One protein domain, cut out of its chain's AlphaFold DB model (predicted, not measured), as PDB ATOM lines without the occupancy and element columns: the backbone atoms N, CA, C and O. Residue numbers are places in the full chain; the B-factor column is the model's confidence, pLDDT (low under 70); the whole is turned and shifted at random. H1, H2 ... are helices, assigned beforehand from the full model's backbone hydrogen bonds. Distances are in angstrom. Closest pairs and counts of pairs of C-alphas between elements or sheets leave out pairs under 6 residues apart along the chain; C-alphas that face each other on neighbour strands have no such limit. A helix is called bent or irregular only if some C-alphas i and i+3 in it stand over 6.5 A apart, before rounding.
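AT A GLANCE: This is residues 5 to 83 of the 83 residues of an uncharacterized protein of Colletotrichum higginsianum (strain IMI 349063) (UniProt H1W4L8). The printed part is a long, thin, open helical hairpin: H1 runs from one end of a rod toward its middle, the chain goes on to the other end in a long link and folds back, and H2 returns toward the middle, so that only the last turns of H1 and the later part of H2 meet. A second long link then leads back to the end where H1 begins, and there the short helix H3 sits near the first residue of H1, while residues 10 to 15 of H1 stand free. The printed part has 79 residues with three named helices in the order H1, H2, H3 and no named strand, and its class is all helix. The whole is extended, with a radius of gyration of the C-alphas of 19.3 A, and the C-alphas span 62 by 23 by 15 A along their three main axes.

IN THESE COORDINATES: H1 holds residues 5 to 27, Asn 5 to Ala 27, and is the longest helix with 23 residues. Its C-alpha 5 stands at (39.029, -45.800, 7.618) and its C-alpha 27 at (10.115, -34.939, -2.112), 32.4 A from first to last C-alpha. Residues 28 to 41 belong to no named element, though residues 36 to 38 among them are a short helical run; C-alpha 37 is at (-8.728, -20.481, -1.274). H2 holds residues 42 to 60, Glu 42 to Cys 60, and is 27.1 A long from first to last C-alpha. It begins at C-alpha 42, (1.992, -16.267, 2.326), and x rises to 23.029 at C-alpha 60, whereas x falls along H1. Residues 61 to 72 again belong to no named element. H3 holds residues 73 to 81, Pro 73 to Leu 81, and ends at C-alpha 81, (41.468, -41.067, 2.244).

HOW THE PARTS SIT: H1 and H2 touch, with 7 pairs of C-alphas within 8 A, and form a helical hairpin. The closest C-alphas of the two are those of Ile 26 and Gly 54, 5.6 A apart. H1 touches H2 with residues 23 to 27 alone, and H2 touches H1 with residues 51 to 58 alone. Their lines stand at a steep tilt of 39 degrees, and they run opposite ways. Their centres are 21.1 A apart. H3 touches no helix but is near H1: the two are close but not clearly touching, with 1 pair of C-alphas within 8 A, those of Asn 5 and Leu 81 at 7.6 A. H1 and H3 run the same way at a steep tilt of 60 degrees. H2 and H3 are apart, though they follow each other along the chain. In H1, H2 and H3 every pair of O i and N i+4 is within hydrogen-bond range, and no helix is bent.

THE WHOLE: The two C-alphas farthest apart are those of Glu 37 and Gly 72, at 62.5 A, and each lies in a stretch with no named element. The first and last printed C-alphas, those of Asn 5 and Gln 83, are 11.4 A apart. Gln 83 is the chain's last residue, and the printed part has no cut. The link from H1 to H2, with 14 residues, and the link from H2 to H3, with 12, are both long. The mean pLDDT of the printed part is 84.8, with 94 for H2, 87 for H1 and 71 for H3. The model's confidence is under 70 at residues 62 to 68, 70 to 71, 78 and 80 to 83.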
ATOM      1  N   ASN A   5      39.905 -45.481   8.744       72.56
ATOM      2  CA  ASN A   5      39.029 -45.800   7.618       72.56
ATOM      3  C   ASN A   5      37.660 -46.326   8.101       72.56
ATOM      4  O   ASN A   5      36.632 -45.779   7.721       72.56
ATOM      5  N   MET A   6      37.630 -47.259   9.063       77.50
ATOM      6  CA  MET A   6      36.373 -47.808   9.598       77.50
ATOM      7  C   MET A   6      35.482 -46.732  10.238       77.50
ATOM      8  O   MET A   6      34.276 -46.708   9.996       77.50
ATOM      9  N   TYR A   7      36.056 -45.818  11.027       81.25
ATOM     10  CA  TYR A   7      35.290 -44.719  11.626       81.25
ATOM     11  C   TYR A   7      34.753 -43.746  10.572       81.25
ATOM     12  O   TYR A   7      33.622 -43.277  10.695       81.25
ATOM     13  N   ARG A   8      35.528 -43.473   9.512       79.62
ATOM     14  CA  ARG A   8      35.070 -42.664   8.373       79.62
ATOM     15  C   ARG A   8      33.932 -43.353   7.628       79.62
ATOM     16  O   ARG A   8      32.924 -42.706   7.374       79.62
ATOM     17  N   THR A   9      34.042 -44.654   7.348       81.06
ATOM     18  CA  THR A   9      32.971 -45.431   6.709       81.06
ATOM     19  C   THR A   9      31.678 -45.367   7.517       81.06
ATOM     20  O   THR A   9      30.623 -45.090   6.952       81.06
ATOM     21  N   ILE A  10      31.757 -45.568   8.839       85.38
ATOM     22  CA  ILE A  10      30.595 -45.456   9.734       85.38
ATOM     23  C   ILE A  10      29.995 -44.054   9.632       85.38
ATOM     24  O   ILE A  10      28.796 -43.917   9.401       85.38
ATOM     25  N   ARG A  11      30.829 -43.011   9.727       85.88
ATOM     26  CA  ARG A  11      30.359 -41.627   9.689       85.88
ATOM     27  C   ARG A  11      29.708 -41.253   8.357       85.88
ATOM     28  O   ARG A  11      28.672 -40.594   8.354       85.88
ATOM     29  N   VAL A  12      30.289 -41.671   7.235       84.12
ATOM     30  CA  VAL A  12      29.703 -41.477   5.900       84.12
ATOM     31  C   VAL A  12      28.364 -42.208   5.802       84.12
ATOM     32  O   VAL A  12      27.394 -41.633   5.320       84.12
ATOM     33  N   GLY A  13      28.278 -43.438   6.318       86.19
ATOM     34  CA  GLY A  13      27.029 -44.198   6.372       86.19
ATOM     35  C   GLY A  13      25.920 -43.483   7.151       86.19
ATOM     36  O   GLY A  13      24.795 -43.394   6.659       86.19
ATOM     37  N   GLU A  14      26.236 -42.924   8.323       90.12
ATOM     38  CA  GLU A  14      25.300 -42.110   9.116       90.12
ATOM     39  C   GLU A  14      24.814 -40.887   8.331       90.12
ATOM     40  O   GLU A  14      23.612 -40.677   8.192       90.12
ATOM     41  N   VAL A  15      25.743 -40.119   7.748       89.12
ATOM     42  CA  VAL A  15      25.416 -38.908   6.981       89.12
ATOM     43  C   VAL A  15      24.540 -39.233   5.771       89.12
ATOM     44  O   VAL A  15      23.570 -38.526   5.508       89.12
ATOM     45  N   LEU A  16      24.833 -40.315   5.044       86.94
ATOM     46  CA  LEU A  16      24.016 -40.747   3.908       86.94
ATOM     47  C   LEU A  16      22.625 -41.228   4.345       86.94
ATOM     48  O   LEU A  16      21.648 -40.998   3.631       86.94
ATOM     49  N   SER A  17      22.515 -41.870   5.511       89.38
ATOM     50  CA  SER A  17      21.230 -42.275   6.091       89.38
ATOM     51  C   SER A  17      20.372 -41.061   6.472       89.38
ATOM     52  O   SER A  17      19.188 -40.995   6.118       89.38
ATOM     53  N   ASP A  18      20.971 -40.070   7.132       91.00
ATOM     54  CA  ASP A  18      20.307 -38.809   7.473       91.00
ATOM     55  C   ASP A  18      19.893 -38.057   6.205       91.00
ATOM     56  O   ASP A  18      18.752 -37.600   6.082       91.00
ATOM     57  N   PHE A  19      20.779 -38.000   5.207       89.31
ATOM     58  CA  PHE A  19      20.483 -37.350   3.939       89.31
ATOM     59  C   PHE A  19      19.326 -38.036   3.213       89.31
ATOM     60  O   PHE A  19      18.413 -37.355   2.761       89.31
ATOM     61  N   ARG A  20      19.271 -39.373   3.180       90.38
ATOM     62  CA  ARG A  20      18.137 -40.112   2.598       90.38
ATOM     63  C   ARG A  20      16.805 -39.761   3.259       90.38
ATOM     64  O   ARG A  20      15.783 -39.665   2.580       90.38
ATOM     65  N   THR A  21      16.819 -39.547   4.571       92.56
ATOM     66  CA  THR A  21      15.639 -39.097   5.318       92.56
ATOM     67  C   THR A  21      15.214 -37.695   4.881       92.56
ATOM     68  O   THR A  21      14.033 -37.461   4.629       92.56
ATOM     69  N   LEU A  22      16.166 -36.773   4.712       91.31
ATOM     70  CA  LEU A  22      15.887 -35.436   4.179       91.31
ATOM     71  C   LEU A  22      15.341 -35.486   2.749       91.31
ATOM     72  O   LEU A  22      14.369 -34.795   2.460       91.31
ATOM     73  N   GLN A  23      15.900 -36.336   1.883       92.19
ATOM     74  CA  GLN A  23      15.408 -36.508   0.512       92.19
ATOM     75  C   GLN A  23      13.930 -36.906   0.489       92.19
ATOM     76  O   GLN A  23      13.152 -36.339  -0.274       92.19
ATOM     77  N   TYR A  24      13.534 -37.844   1.356       93.62
ATOM     78  CA  TYR A  24      12.139 -38.256   1.490       93.62
ATOM     79  C   TYR A  24      11.228 -37.082   1.879       93.62
ATOM     80  O   TYR A  24      10.193 -36.877   1.250       93.62
ATOM     81  N   TYR A  25      11.619 -36.285   2.879       94.69
ATOM     82  CA  TYR A  25      10.804 -35.153   3.331       94.69
ATOM     83  C   TYR A  25      10.746 -34.002   2.325       94.69
ATOM     84  O   TYR A  25       9.693 -33.387   2.188       94.69
ATOM     85  N   ILE A  26      11.837 -33.734   1.602       93.56
ATOM     86  CA  ILE A  26      11.857 -32.744   0.518       93.56
ATOM     87  C   ILE A  26      10.889 -33.166  -0.593       93.56
ATOM     88  O   ILE A  26      10.043 -32.375  -0.999       93.56
ATOM     89  N   ALA A  27      10.969 -34.422  -1.043       92.44
ATOM     90  CA  ALA A  27      10.115 -34.939  -2.112       92.44
ATOM     91  C   ALA A  27       8.628 -35.021  -1.716       92.44
ATOM     92  O   ALA A  27       7.755 -34.940  -2.577       92.44
ATOM     93  N   ALA A  28       8.336 -35.186  -0.424       94.94
ATOM     94  CA  ALA A  28       6.978 -35.244   0.112       94.94
ATOM     95  C   ALA A  28       6.423 -33.874   0.551       94.94
ATOM     96  O   ALA A  28       5.308 -33.817   1.076       94.94
ATOM     97  N   ALA A  29       7.183 -32.782   0.391       94.81
ATOM     98  CA  ALA A  29       6.757 -31.458   0.827       94.81
ATOM     99  C   ALA A  29       5.475 -31.019   0.089       94.81
ATOM    100  O   ALA A  29       5.401 -31.136  -1.136       94.81
ATOM    101  N   PRO A  30       4.456 -30.504   0.799       95.12
ATOM    102  CA  PRO A  30       3.196 -30.132   0.173       95.12
ATOM    103  C   PRO A  30       3.339 -28.821  -0.608       95.12
ATOM    104  O   PRO A  30       3.778 -27.805  -0.070       95.12
ATOM    105  N   THR A  31       2.911 -28.828  -1.867       95.12
ATOM    106  CA  THR A  31       2.863 -27.634  -2.728       95.12
ATOM    107  C   THR A  31       1.469 -27.031  -2.836       95.12
ATOM    108  O   THR A  31       1.330 -25.844  -3.147       95.12
ATOM    109  N   ASP A  32       0.446 -27.828  -2.528       96.44
ATOM    110  CA  ASP A  32      -0.955 -27.481  -2.716       96.44
ATOM    111  C   ASP A  32      -1.764 -27.690  -1.425       96.44
ATOM    112  O   ASP A  32      -1.631 -28.731  -0.769       96.44
ATOM    113  N   PRO A  33      -2.613 -26.720  -1.047       96.75
ATOM    114  CA  PRO A  33      -3.534 -26.860   0.070       96.75
ATOM    115  C   PRO A  33      -4.705 -27.788  -0.246       96.75
ATOM    116  O   PRO A  33      -5.134 -27.922  -1.390       96.75
ATOM    117  N   THR A  34      -5.331 -28.321   0.804       96.12
ATOM    118  CA  THR A  34      -6.635 -28.994   0.689       96.12
ATOM    119  C   THR A  34      -7.746 -28.019   0.276       96.12
ATOM    120  O   THR A  34      -8.629 -28.394  -0.493       96.12
ATOM    121  N   ASN A  35      -7.721 -26.774   0.776       96.19
ATOM    122  CA  ASN A  35      -8.616 -25.700   0.340       96.19
ATOM    123  C   ASN A  35      -7.873 -24.745  -0.606       96.19
ATOM    124  O   ASN A  35      -6.953 -24.043  -0.194       96.19
ATOM    125  N   MET A  36      -8.308 -24.672  -1.862       95.50
ATOM    126  CA  MET A  36      -7.670 -23.827  -2.876       95.50
ATOM    127  C   MET A  36      -7.778 -22.322  -2.602       95.50
ATOM    128  O   MET A  36      -6.988 -21.560  -3.155       95.50
ATOM    129  N   GLU A  37      -8.688 -21.879  -1.731       97.00
ATOM    130  CA  GLU A  37      -8.728 -20.481  -1.274       97.00
ATOM    131  C   GLU A  37      -7.432 -20.075  -0.549       97.00
ATOM    132  O   GLU A  37      -7.009 -18.921  -0.640       97.00
ATOM    133  N   ASP A  38      -6.743 -21.031   0.083       97.31
ATOM    134  CA  ASP A  38      -5.496 -20.782   0.809       97.31
ATOM    135  C   ASP A  38      -4.268 -20.708  -0.113       97.31
ATOM    136  O   ASP A  38      -3.183 -20.324   0.332       97.31
ATOM    137  N   TYR A  39      -4.412 -21.052  -1.399       96.56
ATOM    138  CA  TYR A  39      -3.288 -21.251  -2.320       96.56
ATOM    139  C   TYR A  39      -2.360 -20.033  -2.401       96.56
ATOM    140  O   TYR A  39      -1.138 -20.189  -2.438       96.56
ATOM    141  N   TYR A  40      -2.918 -18.821  -2.387       96.81
ATOM    142  CA  TYR A  40      -2.161 -17.566  -2.493       96.81
ATOM    143  C   TYR A  40      -1.779 -16.939  -1.148       96.81
ATOM    144  O   TYR A  40      -1.222 -15.842  -1.126       96.81
ATOM    145  N   THR A  41      -2.058 -17.604  -0.027       97.88
ATOM    146  CA  THR A  41      -1.583 -17.130   1.278       97.88
ATOM    147  C   THR A  41      -0.060 -17.216   1.355       97.88
ATOM    148  O   THR A  41       0.578 -18.059   0.716       97.88
ATOM    149  N   GLU A  42       0.538 -16.345   2.166       97.94
ATOM    150  CA  GLU A  42       1.992 -16.267   2.326       97.94
ATOM    151  C   GLU A  42       2.604 -17.597   2.787       97.94
ATOM    152  O   GLU A  42       3.635 -18.014   2.263       97.94
ATOM    153  N   GLY A  43       1.937 -18.313   3.700       96.50
ATOM    154  CA  GLY A  43       2.409 -19.613   4.181       96.50
ATOM    155  C   GLY A  43       2.513 -20.656   3.065       96.50
ATOM    156  O   GLY A  43       3.523 -21.350   2.957       96.50
ATOM    157  N   TRP A  44       1.511 -20.726   2.184       97.81
ATOM    158  CA  TRP A  44       1.537 -21.639   1.040       97.81
ATOM    159  C   TRP A  44       2.517 -21.198  -0.050       97.81
ATOM    160  O   TRP A  44       3.150 -22.042  -0.684       97.81
ATOM    161  N   ALA A  45       2.712 -19.890  -0.236       97.25
ATOM    162  CA  ALA A  45       3.772 -19.375  -1.101       97.25
ATOM    163  C   ALA A  45       5.168 -19.775  -0.592       97.25
ATOM    164  O   ALA A  45       5.988 -20.241  -1.383       97.25
ATOM    165  N   ALA A  46       5.410 -19.667   0.717       97.25
ATOM    166  CA  ALA A  46       6.663 -20.078   1.340       97.25
ATOM    167  C   ALA A  46       6.912 -21.589   1.196       97.25
ATOM    168  O   ALA A  46       8.004 -21.983   0.796       97.25
ATOM    169  N   LEU A  47       5.901 -22.435   1.435       96.75
ATOM    170  CA  LEU A  47       6.026 -23.893   1.278       96.75
ATOM    171  C   LEU A  47       6.414 -24.303  -0.147       96.75
ATOM    172  O   LEU A  47       7.310 -25.129  -0.329       96.75
ATOM    173  N   ARG A  48       5.798 -23.690  -1.165       96.69
ATOM    174  CA  ARG A  48       6.168 -23.939  -2.566       96.69
ATOM    175  C   ARG A  48       7.595 -23.499  -2.874       96.69
ATOM    176  O   ARG A  48       8.305 -24.227  -3.561       96.69
ATOM    177  N   GLN A  49       8.033 -22.354  -2.349       96.88
ATOM    178  CA  GLN A  49       9.419 -21.921  -2.519       96.88
ATOM    179  C   GLN A  49      10.393 -22.904  -1.856       96.88
ATOM    180  O   GLN A  49      11.355 -23.322  -2.491       96.88
ATOM    181  N   CYS A  50      10.100 -23.362  -0.635       96.06
ATOM    182  CA  CYS A  50      10.914 -24.375   0.037       96.06
ATOM    183  C   CYS A  50      10.974 -25.697  -0.740       96.06
ATOM    184  O   CYS A  50      12.018 -26.342  -0.757       96.06
ATOM    185  N   SER A  51       9.878 -26.105  -1.389       95.81
ATOM    186  CA  SER A  51       9.859 -27.294  -2.248       95.81
ATOM    187  C   SER A  51      10.796 -27.137  -3.454       95.81
ATOM    188  O   SER A  51      11.581 -28.044  -3.736       95.81
ATOM    189  N   LEU A  52      10.798 -25.969  -4.110       95.75
ATOM    190  CA  LEU A  52      11.720 -25.662  -5.213       95.75
ATOM    191  C   LEU A  52      13.184 -25.636  -4.756       95.75
ATOM    192  O   LEU A  52      14.041 -26.249  -5.394       95.75
ATOM    193  N   ASP A  53      13.468 -24.970  -3.637       95.50
ATOM    194  CA  ASP A  53      14.817 -24.896  -3.067       95.50
ATOM    195  C   ASP A  53      15.313 -26.291  -2.653       95.50
ATOM    196  O   ASP A  53      16.465 -26.658  -2.888       95.50
ATOM    197  N   GLY A  54      14.425 -27.105  -2.078       93.62
ATOM    198  CA  GLY A  54      14.705 -28.489  -1.724       93.62
ATOM    199  C   GLY A  54      15.018 -29.345  -2.949       93.62
ATOM    200  O   GLY A  54      16.007 -30.078  -2.936       93.62
ATOM    201  N   GLN A  55      14.242 -29.223  -4.029       92.19
ATOM    202  CA  GLN A  55      14.525 -29.929  -5.281       92.19
ATOM    203  C   GLN A  55      15.906 -29.554  -5.833       92.19
ATOM    204  O   GLN A  55      16.656 -30.431  -6.254       92.19
ATOM    205  N   HIS A  56      16.295 -28.280  -5.743       92.56
ATOM    206  CA  HIS A  56      17.627 -27.845  -6.156       92.56
ATOM    207  C   HIS A  56      18.756 -28.521  -5.355       92.56
ATOM    208  O   HIS A  56      19.790 -28.872  -5.927       92.56
ATOM    209  N   ILE A  57      18.559 -28.756  -4.052       89.56
ATOM    210  CA  ILE A  57      19.508 -29.520  -3.223       89.56
ATOM    211  C   ILE A  57      19.626 -30.963  -3.726       89.56
ATOM    212  O   ILE A  57      20.736 -31.485  -3.808       89.56
ATOM    213  N   LEU A  58      18.504 -31.602  -4.079       88.69
ATOM    214  CA  LEU A  58      18.501 -32.970  -4.610       88.69
ATOM    215  C   LEU A  58      19.249 -33.067  -5.940       88.69
ATOM    216  O   LEU A  58      20.052 -33.981  -6.120       88.69
ATOM    217  N   ASP A  59      19.029 -32.103  -6.830       86.38
ATOM    218  CA  ASP A  59      19.673 -32.063  -8.142       86.38
ATOM    219  C   ASP A  59      21.186 -31.808  -8.023       86.38
ATOM    220  O   ASP A  59      21.980 -32.405  -8.751       86.38
ATOM    221  N   CYS A  60      21.611 -30.964  -7.072       79.75
ATOM    222  CA  CYS A  60      23.029 -30.702  -6.803       79.75
ATOM    223  C   CYS A  60      23.745 -31.881  -6.131       79.75
ATOM    224  O   CYS A  60      24.931 -32.098  -6.368       79.75
ATOM    225  N   ALA A  61      23.049 -32.638  -5.282       71.00
ATOM    226  CA  ALA A  61      23.630 -33.735  -4.511       71.00
ATOM    227  C   ALA A  61      23.801 -35.042  -5.311       71.00
ATOM    228  O   ALA A  61      24.110 -36.079  -4.727       71.00
ATOM    229  N   ALA A  62      23.588 -35.014  -6.631       60.09
ATOM    230  CA  ALA A  62      23.526 -36.205  -7.473       60.09
ATOM    231  C   ALA A  62      24.845 -36.995  -7.581       60.09
ATOM    232  O   ALA A  62      24.808 -38.155  -7.992       60.09
ATOM    233  N   ASP A  63      25.992 -36.423  -7.195       64.44
ATOM    234  CA  ASP A  63      27.265 -37.150  -7.187       64.44
ATOM    235  C   ASP A  63      27.724 -37.504  -5.767       64.44
ATOM    236  O   ASP A  63      28.471 -36.778  -5.113       64.44
ATOM    237  N   THR A  64      27.265 -38.662  -5.293       65.56
ATOM    238  CA  THR A  64      27.779 -39.319  -4.081       65.56
ATOM    239  C   THR A  64      28.728 -40.471  -4.423       65.56
ATOM    240  O   THR A  64      28.879 -41.398  -3.621       65.56
ATOM    241  N   SER A  65      29.284 -40.506  -5.640       65.00
ATOM    242  CA  SER A  65      30.150 -41.605  -6.058       65.00
ATOM    243  C   SER A  65      31.497 -41.538  -5.336       65.00
ATOM    244  O   SER A  65      32.061 -40.469  -5.098       65.00
ATOM    245  N   VAL A  66      32.020 -42.705  -4.954       64.00
ATOM    246  CA  VAL A  66      33.402 -42.800  -4.474       64.00
ATOM    247  C   VAL A  66      34.312 -42.596  -5.690       64.00
ATOM    248  O   VAL A  66      34.109 -43.283  -6.695       64.00
ATOM    249  N   PRO A  67      35.309 -41.695  -5.637       61.28
ATOM    250  CA  PRO A  67      36.236 -41.470  -6.728       61.28
ATOM    251  C   PRO A  67      36.923 -42.781  -7.077       61.28
ATOM    252  O   PRO A  67      37.686 -43.335  -6.287       61.28
ATOM    253  N   THR A  68      36.646 -43.289  -8.271       65.62
ATOM    254  CA  THR A  68      37.374 -44.424  -8.825       65.62
ATOM    255  C   THR A  68      38.649 -43.901  -9.463       65.62
ATOM    256  O   THR A  68      38.586 -43.156 -10.446       65.62
ATOM    257  N   VAL A  69      39.808 -44.273  -8.926       72.56
ATOM    258  CA  VAL A  69      41.097 -43.920  -9.535       72.56
ATOM    259  C   VAL A  69      41.615 -45.046 -10.420       72.56
ATOM    260  O   VAL A  69      41.449 -46.228 -10.131       72.56
ATOM    261  N   ASN A  70      42.292 -44.672 -11.508       64.25
ATOM    262  CA  ASN A  70      42.999 -45.615 -12.370       64.25
ATOM    263  C   ASN A  70      44.268 -46.107 -11.652       64.25
ATOM    264  O   ASN A  70      45.362 -45.595 -11.883       64.25
ATOM    265  N   GLY A  71      44.118 -47.072 -10.746       68.38
ATOM    266  CA  GLY A  71      45.207 -47.642  -9.960       68.38
ATOM    267  C   GLY A  71      44.809 -48.948  -9.271       68.38
ATOM    268  O   GLY A  71      43.659 -49.376  -9.323       68.38
ATOM    269  N   GLY A  72      45.784 -49.619  -8.654       74.69
ATOM    270  CA  GLY A  72      45.517 -50.812  -7.847       74.69
ATOM    271  C   GLY A  72      44.780 -50.477  -6.537       74.69
ATOM    272  O   GLY A  72      44.606 -49.304  -6.213       74.69
ATOM    273  N   PRO A  73      44.415 -51.488  -5.727       75.88
ATOM    274  CA  PRO A  73      43.633 -51.307  -4.496       75.88
ATOM    275  C   PRO A  73      44.195 -50.258  -3.519       75.88
ATOM    276  O   PRO A  73      43.433 -49.576  -2.848       75.88
ATOM    277  N   LEU A  74      45.520 -50.090  -3.475       73.94
ATOM    278  CA  LEU A  74      46.198 -49.104  -2.624       73.94
ATOM    279  C   LEU A  74      46.018 -47.656  -3.104       73.94
ATOM    280  O   LEU A  74      45.936 -46.741  -2.289       73.94
ATOM    281  N   GLU A  75      45.957 -47.435  -4.418       72.69
ATOM    282  CA  GLU A  75      45.686 -46.104  -4.972       72.69
ATOM    283  C   GLU A  75      44.219 -45.727  -4.750       72.69
ATOM    284  O   GLU A  75      43.931 -44.577  -4.431       72.69
ATOM    285  N   GLN A  76      43.313 -46.708  -4.829       76.31
ATOM    286  CA  GLN A  76      41.903 -46.541  -4.478       76.31
ATOM    287  C   GLN A  76      41.726 -46.199  -2.990       76.31
ATOM    288  O   GLN A  76      41.073 -45.211  -2.671       76.31
ATOM    289  N   GLU A  77      42.403 -46.918  -2.087       71.19
ATOM    290  CA  GLU A  77      42.389 -46.619  -0.646       71.19
ATOM    291  C   GLU A  77      42.938 -45.210  -0.351       71.19
ATOM    292  O   GLU A  77      42.392 -44.470   0.463       71.19
ATOM    293  N   LYS A  78      43.992 -44.781  -1.055       69.69
ATOM    294  CA  LYS A  78      44.536 -43.422  -0.927       69.69
ATOM    295  C   LYS A  78      43.583 -42.350  -1.464       69.69
ATOM    296  O   LYS A  78      43.503 -41.269  -0.882       69.69
ATOM    297  N   ALA A  79      42.882 -42.625  -2.562       70.06
ATOM    298  CA  ALA A  79      41.879 -41.722  -3.115       70.06
ATOM    299  C   ALA A  79      40.701 -41.537  -2.148       70.06
ATOM    300  O   ALA A  79      40.279 -40.408  -1.914       70.06
ATOM    301  N   GLU A  80      40.255 -42.623  -1.516       67.69
ATOM    302  CA  GLU A  80      39.215 -42.633  -0.479       67.69
ATOM    303  C   GLU A  80      39.636 -41.894   0.804       67.69
ATOM    304  O   GLU A  80      38.794 -41.366   1.526       67.69
ATOM    305  N   LEU A  81      40.941 -41.813   1.094       66.00
ATOM    306  CA  LEU A  81      41.468 -41.067   2.244       66.00
ATOM    307  C   LEU A  81      41.579 -39.550   2.018       66.00
ATOM    308  O   LEU A  81      41.646 -38.818   3.011       66.00
ATOM    309  N   ASN A  82      41.643 -39.102   0.759       59.81
ATOM    310  CA  ASN A  82      41.811 -37.696   0.364       59.81
ATOM    311  C   ASN A  82      40.486 -36.940   0.145       59.81
ATOM    312  O   ASN A  82      40.530 -35.750  -0.173       59.81
ATOM    313  N   GLN A  83      39.343 -37.616   0.283       55.75
ATOM    314  CA  GLN A  83      38.030 -36.978   0.421       55.75
ATOM    315  C   GLN A  83      37.811 -36.487   1.854       55.75
ATOM    316  O   GLN A  83      37.159 -35.431   2.002       55.75
TER     317      GLN A  83